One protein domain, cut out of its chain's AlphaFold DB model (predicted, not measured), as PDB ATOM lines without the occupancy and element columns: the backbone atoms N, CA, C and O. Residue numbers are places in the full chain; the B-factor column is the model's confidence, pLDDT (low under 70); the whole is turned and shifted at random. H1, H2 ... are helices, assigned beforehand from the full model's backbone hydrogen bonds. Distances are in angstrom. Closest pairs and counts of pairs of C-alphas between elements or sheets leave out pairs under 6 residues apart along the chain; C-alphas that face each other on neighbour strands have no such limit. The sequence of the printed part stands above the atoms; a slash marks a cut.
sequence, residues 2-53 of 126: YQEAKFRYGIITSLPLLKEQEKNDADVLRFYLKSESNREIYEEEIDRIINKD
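What this domain is: This is residues 2 to 53 of the 126 residues of an uncharacterized protein of Spirochaetales bacterium (UniProt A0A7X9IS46). A lone short helix, H1, opens the printed part, and a wide loop leads from it to a small cluster where H2 and H4 lie side by side and H3 lies across one end. Residues 12 to 17 of the loop stick out. The printed part has 52 residues with four named helices, H1 to H4 in order, and no named strand: all helix. It is only just loose, close to compact, with a radius of gyration of the C-alphas of 12.3 A and spans of 32 by 24 by 15 A.

How they stand to each other: H1, residues 2 to 9, is apart from H2, residues 25 to 32, H3, residues 36 to 41, and H4, residues 43 to 50. H2 and H3 only just touch, only at the corner by their link, with 3 pairs of C-alphas within 8 A; the closest C-alphas, of Tyr 32 and Asn 38, are 5.2 A apart. H2 and H4 touch at a shallow tilt of 28 degrees, opposite ways; their closest C-alphas, of Leu 29 and Ile 46, are 6.5 A apart. In the four helices every O i to N i+4 pair is within hydrogen-bond range.

Where its parts are: H1 begins at C-alpha 2 (-26.211, -44.145, 3.529) and is 10.2 A long, H2 10.6 A, H3 8.7 A; H4, 10.7 A, ends at C-alpha 50 (-30.953, -55.198, -17.138).

The domain as a whole: The printed part has no cut. The link from H1 to H2 is long, 15 residues. Residues 2 to 23 have pLDDT under 70.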
ATOM      1  N   TYR A   2     -26.984 -45.409   3.616       60.84
ATOM      2  CA  TYR A   2     -26.211 -44.145   3.529       60.84
ATOM      3  C   TYR A   2     -25.120 -44.180   2.443       60.84
ATOM      4  O   TYR A   2     -24.875 -43.183   1.768       60.84
ATOM      5  N   GLN A   3     -24.502 -45.345   2.216       64.06
ATOM      6  CA  GLN A   3     -23.522 -45.518   1.139       64.06
ATOM      7  C   GLN A   3     -24.140 -45.418  -0.260       64.06
ATOM      8  O   GLN A   3     -23.537 -44.838  -1.156       64.06
ATOM      9  N   GLU A   4     -25.352 -45.932  -0.426       60.16
ATOM     10  CA  GLU A   4     -26.116 -45.846  -1.665       60.16
ATOM     11  C   GLU A   4     -26.580 -44.409  -1.925       60.16
ATOM     12  O   GLU A   4     -26.419 -43.916  -3.032       60.16
ATOM     13  N   ALA A   5     -27.043 -43.693  -0.896       62.09
ATOM     14  CA  ALA A   5     -27.380 -42.274  -1.004       62.09
ATOM     15  C   ALA A   5     -26.144 -41.418  -1.337       62.09
ATOM     16  O   ALA A   5     -26.194 -40.585  -2.236       62.09
ATOM     17  N   LYS A   6     -25.000 -41.675  -0.694       67.25
ATOM     18  CA  LYS A   6     -23.728 -40.996  -0.991       67.25
ATOM     19  C   LYS A   6     -23.218 -41.305  -2.402       67.25
ATOM     20  O   LYS A   6     -22.623 -40.443  -3.041       67.25
ATOM     21  N   PHE A   7     -23.438 -42.524  -2.893       61.75
ATOM     22  CA  PHE A   7     -23.071 -42.916  -4.251       61.75
ATOM     23  C   PHE A   7     -24.015 -42.321  -5.300       61.75
ATOM     24  O   PHE A   7     -23.547 -41.823  -6.324       61.75
ATOM     25  N   ARG A   8     -25.329 -42.344  -5.055       56.22
ATOM     26  CA  ARG A   8     -26.345 -41.795  -5.961       56.22
ATOM     27  C   ARG A   8     -26.297 -40.263  -6.010       56.22
ATOM     28  O   ARG A   8     -26.360 -39.715  -7.103       56.22
ATOM     29  N   TYR A   9     -26.083 -39.593  -4.877       58.72
ATOM     30  CA  TYR A   9     -26.303 -38.145  -4.745       58.72
ATOM     31  C   TYR A   9     -25.084 -37.328  -4.264       58.72
ATOM     32  O   TYR A   9     -25.183 -36.111  -4.144       58.72
ATOM     33  N   GLY A  10     -23.925 -37.945  -4.000       56.09
ATOM     34  CA  GLY A  10     -22.791 -37.258  -3.362       56.09
ATOM     35  C   GLY A  10     -23.031 -36.977  -1.868       56.09
ATOM     36  O   GLY A  10     -24.048 -37.375  -1.306       56.09
ATOM     37  N   ILE A  11     -22.073 -36.344  -1.175       52.06
ATOM     38  CA  ILE A  11     -22.274 -35.918   0.226       52.06
ATOM     39  C   ILE A  11     -23.238 -34.726   0.212       52.06
ATOM     40  O   ILE A  11     -22.872 -33.645  -0.236       52.06
ATOM     41  N   ILE A  12     -24.464 -34.935   0.690       44.47
ATOM     42  CA  ILE A  12     -25.520 -33.917   0.700       44.47
ATOM     43  C   ILE A  12     -25.322 -33.011   1.925       44.47
ATOM     44  O   ILE A  12     -25.655 -33.403   3.041       44.47
ATOM     45  N   THR A  13     -24.774 -31.807   1.741       44.34
ATOM     46  CA  THR A  13     -24.746 -30.749   2.778       44.34
ATOM     47  C   THR A  13     -25.830 -29.687   2.595       44.34
ATOM     48  O   THR A  13     -26.004 -28.822   3.448       44.34
ATOM     49  N   SER A  14     -26.615 -29.770   1.529       49.22
ATOM     50  CA  SER A  14     -27.834 -28.991   1.331       49.22
ATOM     51  C   SER A  14     -28.690 -29.690   0.283       49.22
ATOM     52  O   SER A  14     -28.161 -30.434  -0.540       49.22
ATOM     53  N   LEU A  15     -30.009 -29.496   0.339       54.03
ATOM     54  CA  LEU A  15     -30.915 -29.847  -0.753       54.03
ATOM     55  C   LEU A  15     -30.864 -28.715  -1.791       54.03
ATOM     56  O   LEU A  15     -31.351 -27.621  -1.495       54.03
ATOM     57  N   PRO A  16     -30.395 -28.961  -3.023       40.25
ATOM     58  CA  PRO A  16     -30.938 -28.280  -4.176       40.25
ATOM     59  C   PRO A  16     -31.833 -29.260  -4.931       40.25
ATOM     60  O   PRO A  16     -31.577 -30.463  -4.981       40.25
ATOM     61  N   LEU A  17     -32.871 -28.723  -5.566       41.81
ATOM     62  CA  LEU A  17     -33.525 -29.353  -6.708       41.81
ATOM     63  C   LEU A  17     -32.480 -29.520  -7.822       41.81
ATOM     64  O   LEU A  17     -32.376 -28.706  -8.737       41.81
ATOM     65  N   LEU A  18     -31.629 -30.534  -7.701       36.03
ATOM     66  CA  LEU A  18     -30.695 -30.922  -8.736       36.03
ATOM     67  C   LEU A  18     -31.489 -31.779  -9.704       36.03
ATOM     68  O   LEU A  18     -31.894 -32.888  -9.361       36.03
ATOM     69  N   LYS A  19     -31.715 -31.239 -10.908       35.84
ATOM     70  CA  LYS A  19     -31.968 -32.045 -12.103       35.84
ATOM     71  C   LYS A  19     -31.101 -33.289 -11.993       35.84
ATOM     72  O   LYS A  19     -29.881 -33.145 -11.885       35.84
ATOM     73  N   GLU A  20     -31.737 -34.454 -11.950       37.75
ATOM     74  CA  GLU A  20     -31.068 -35.744 -12.004       37.75
ATOM     75  C   GLU A  20     -30.061 -35.667 -13.154       37.75
ATOM     76  O   GLU A  20     -30.429 -35.644 -14.326       37.75
ATOM     77  N   GLN A  21     -28.774 -35.520 -12.836       41.78
ATOM     78  CA  GLN A  21     -27.745 -35.907 -13.781       41.78
ATOM     79  C   GLN A  21     -27.912 -37.414 -13.868       41.78
ATOM     80  O   GLN A  21     -27.410 -38.126 -12.999       41.78
ATOM     81  N   GLU A  22     -28.722 -37.865 -14.830       44.72
ATOM     82  CA  GLU A  22     -28.909 -39.266 -15.177       44.72
ATOM     83  C   GLU A  22     -27.519 -39.890 -15.286       44.72
ATOM     84  O   GLU A  22     -26.800 -39.715 -16.271       44.72
ATOM     85  N   LYS A  23     -27.081 -40.573 -14.227       54.97
ATOM     86  CA  LYS A  23     -25.943 -41.468 -14.351       54.97
ATOM     87  C   LYS A  23     -26.383 -42.520 -15.354       54.97
ATOM     88  O   LYS A  23     -27.422 -43.141 -15.154       54.97
ATOM     89  N   ASN A  24     -25.598 -42.683 -16.416       81.44
ATOM     90  CA  ASN A  24     -25.842 -43.689 -17.436       81.44
ATOM     91  C   ASN A  24     -26.078 -45.043 -16.746       81.44
ATOM     92  O   ASN A  24     -25.253 -45.472 -15.934       81.44
ATOM     93  N   ASP A  25     -27.201 -45.693 -17.051       85.81
ATOM     94  CA  ASP A  25     -27.592 -46.984 -16.476       85.81
ATOM     95  C   ASP A  25     -26.451 -48.016 -16.559       85.81
ATOM     96  O   ASP A  25     -26.259 -48.819 -15.645       85.81
ATOM     97  N   ALA A  26     -25.612 -47.933 -17.599       87.56
ATOM     98  CA  ALA A  26     -24.433 -48.777 -17.762       87.56
ATOM     99  C   ALA A  26     -23.367 -48.574 -16.667       87.56
ATOM    100  O   ALA A  26     -22.749 -49.545 -16.219       87.56
ATOM    101  N   ASP A  27     -23.131 -47.338 -16.223       87.38
ATOM    102  CA  ASP A  27     -22.142 -47.029 -15.182       87.38
ATOM    103  C   ASP A  27     -22.637 -47.468 -13.801       87.38
ATOM    104  O   ASP A  27     -21.871 -48.018 -13.000       87.38
ATOM    105  N   VAL A  28     -23.933 -47.279 -13.541       90.06
ATOM    106  CA  VAL A  28     -24.600 -47.767 -12.327       90.06
ATOM    107  C   VAL A  28     -24.533 -49.293 -12.271       90.06
ATOM    108  O   VAL A  28     -24.081 -49.855 -11.271       90.06
ATOM    109  N   LEU A  29     -24.876 -49.963 -13.374       92.06
ATOM    110  CA  LEU A  29     -24.814 -51.416 -13.485       92.06
ATOM    111  C   LEU A  29     -23.399 -51.944 -13.216       92.06
ATOM    112  O   LEU A  29     -23.217 -52.849 -12.405       92.06
ATOM    113  N   ARG A  30     -22.360 -51.349 -13.817       89.62
ATOM    114  CA  ARG A  30     -20.958 -51.746 -13.569       89.62
ATOM    115  C   ARG A  30     -20.556 -51.607 -12.102       89.62
ATOM    116  O   ARG A  30     -19.795 -52.435 -11.596       89.62
ATOM    117  N   PHE A  31     -21.046 -50.579 -11.410       88.88
ATOM    118  CA  PHE A  31     -20.795 -50.408  -9.981       88.88
ATOM    119  C   PHE A  31     -21.467 -51.505  -9.143       88.88
ATOM    120  O   PHE A  31     -20.817 -52.085  -8.264       88.88
ATOM    121  N   TYR A  32     -22.723 -51.838  -9.437       91.12
ATOM    122  CA  TYR A  32     -23.441 -52.918  -8.753       91.12
ATOM    123  C   TYR A  32     -22.804 -54.287  -9.014       91.12
ATOM    124  O   TYR A  32     -22.653 -55.095  -8.104       91.12
ATOM    125  N   LEU A  33     -22.291 -54.521 -10.220       90.12
ATOM    126  CA  LEU A  33     -21.645 -55.785 -10.579       90.12
ATOM    127  C   LEU A  33     -20.209 -55.938 -10.059       90.12
ATOM    128  O   LEU A  33     -19.608 -56.999 -10.240       90.12
ATOM    129  N   LYS A  34     -19.643 -54.927  -9.388       88.25
ATOM    130  CA  LYS A  34     -18.224 -54.886  -8.996       88.25
ATOM    131  C   LYS A  34     -17.802 -55.989  -8.015       88.25
ATOM    132  O   LYS A  34     -16.673 -56.475  -8.101       88.25
ATOM    133  N   SER A  35     -18.661 -56.378  -7.076       86.19
ATOM    134  CA  SER A  35     -18.357 -57.364  -6.025       86.19
ATOM    135  C   SER A  35     -19.539 -58.307  -5.793       86.19
ATOM    136  O   SER A  35     -20.655 -58.000  -6.195       86.19
ATOM    137  N   GLU A  36     -19.300 -59.462  -5.161       85.12
ATOM    138  CA  GLU A  36     -20.386 -60.383  -4.768       85.12
ATOM    139  C   GLU A  36     -21.373 -59.693  -3.827       85.12
ATOM    140  O   GLU A  36     -22.556 -59.643  -4.128       85.12
ATOM    141  N   SER A  37     -20.862 -59.028  -2.789       86.75
ATOM    142  CA  SER A  37     -21.696 -58.271  -1.851       86.75
ATOM    143  C   SER A  37     -22.509 -57.162  -2.527       86.75
ATOM    144  O   SER A  37     -23.669 -56.983  -2.185       86.75
ATOM    145  N   ASN A  38     -21.957 -56.436  -3.509       88.50
ATOM    146  CA  ASN A  38     -22.749 -55.441  -4.238       88.50
ATOM    147  C   ASN A  38     -23.871 -56.109  -5.044       88.50
ATOM    148  O   ASN A  38     -24.973 -55.580  -5.082       88.50
ATOM    149  N   ARG A  39     -23.610 -57.259  -5.673       88.56
ATOM    150  CA  ARG A  39     -24.631 -57.979  -6.444       88.56
ATOM    151  C   ARG A  39     -25.785 -58.461  -5.572       88.56
ATOM    152  O   ARG A  39     -26.914 -58.399  -6.021       88.56
ATOM    153  N   GLU A  40     -25.492 -58.884  -4.345       86.94
ATOM    154  CA  GLU A  40     -26.510 -59.261  -3.357       86.94
ATOM    155  C   GLU A  40     -27.287 -58.040  -2.845       86.94
ATOM    156  O   GLU A  40     -28.505 -58.078  -2.735       86.94
ATOM    157  N   ILE A  41     -26.596 -56.931  -2.549       91.69
ATOM    158  CA  ILE A  41     -27.233 -55.712  -2.022       91.69
ATOM    159  C   ILE A  41     -28.159 -55.058  -3.053       91.69
ATOM    160  O   ILE A  41     -29.186 -54.508  -2.671       91.69
ATOM    161  N   TYR A  42     -27.772 -55.077  -4.329       92.00
ATOM    162  CA  TYR A  42     -28.462 -54.373  -5.413       92.00
ATOM    163  C   TYR A  42     -29.182 -55.330  -6.372       92.00
ATOM    164  O   TYR A  42     -29.343 -54.992  -7.543       92.00
ATOM    165  N   GLU A  43     -29.554 -56.534  -5.925       89.31
ATOM    166  CA  GLU A  43     -30.177 -57.564  -6.772       89.31
ATOM    167  C   GLU A  43     -31.414 -57.017  -7.503       89.31
ATOM    168  O   GLU A  43     -31.475 -57.044  -8.733       89.31
ATOM    169  N   GLU A  44     -32.338 -56.396  -6.764       90.00
ATOM    170  CA  GLU A  44     -33.552 -55.814  -7.343       90.00
ATOM    171  C   GLU A  44     -33.256 -54.675  -8.328       90.00
ATOM    172  O   GLU A  44     -33.909 -54.553  -9.366       90.00
ATOM    173  N   GLU A  45     -32.297 -53.798  -8.024       90.38
ATOM    174  CA  GLU A  45     -31.920 -52.716  -8.932       90.38
ATOM    175  C   GLU A  45     -31.237 -53.230 -10.193       90.38
ATOM    176  O   GLU A  45     -31.477 -52.687 -11.274       90.38
ATOM    177  N   ILE A  46     -30.391 -54.254 -10.071       91.31
ATOM    178  CA  ILE A  46     -29.766 -54.915 -11.213       91.31
ATOM    179  C   ILE A  46     -30.864 -55.462 -12.120       91.31
ATOM    180  O   ILE A  46     -30.862 -55.121 -13.301       91.31
ATOM    181  N   ASP A  47     -31.833 -56.202 -11.577       89.44
ATOM    182  CA  ASP A  47     -32.953 -56.755 -12.343       89.44
ATOM    183  C   ASP A  47     -33.761 -55.663 -13.050       89.44
ATOM    184  O   ASP A  47     -34.110 -55.788 -14.225       89.44
ATOM    185  N   ARG A  48     -34.015 -54.535 -12.380       92.06
ATOM    186  CA  ARG A  48     -34.698 -53.397 -13.011       92.06
ATOM    187  C   ARG A  48     -33.884 -52.796 -14.154       92.06
ATOM    188  O   ARG A  48     -34.474 -52.427 -15.164       92.06
ATOM    189  N   ILE A  49     -32.564 -52.672 -14.008       91.81
ATOM    190  CA  ILE A  49     -31.694 -52.057 -15.020       91.81
ATOM    191  C   ILE A  49     -31.525 -52.978 -16.232       91.81
ATOM    192  O   ILE A  49     -31.689 -52.524 -17.362       91.81
ATOM    193  N   ILE A  50     -31.233 -54.266 -16.030       91.12
ATOM    194  CA  ILE A  50     -30.953 -55.198 -17.138       91.12
ATOM    195  C   ILE A  50     -32.174 -55.462 -18.025       91.12
ATOM    196  O   ILE A  50     -32.012 -55.844 -19.179       91.12
ATOM    197  N   ASN A  51     -33.383 -55.229 -17.508       88.81
ATOM    198  CA  ASN A  51     -34.631 -55.376 -18.254       88.81
ATOM    199  C   ASN A  51     -35.017 -54.130 -19.075       88.81
ATOM    200  O   ASN A  51     -35.992 -54.184 -19.821       88.81
ATOM    201  N   LYS A  52     -34.281 -53.011 -18.964       89.94
ATOM    202  CA  LYS A  52     -34.564 -51.784 -19.733       89.94
ATOM    203  C   LYS A  52     -34.204 -51.923 -21.209       89.94
ATOM    204  O   LYS A  52     -34.979 -51.514 -22.070       89.94
ATOM    205  N   ASP A  53     -33.029 -52.482 -21.499       88.31
ATOM    206  CA  ASP A  53     -32.570 -52.707 -22.865       88.31
ATOM    207  C   ASP A  53     -31.568 -53.868 -22.974       88.31
ATOM    208  O   ASP A  53     -30.989 -54.355 -22.000       88.31
TER     209      ASP A  53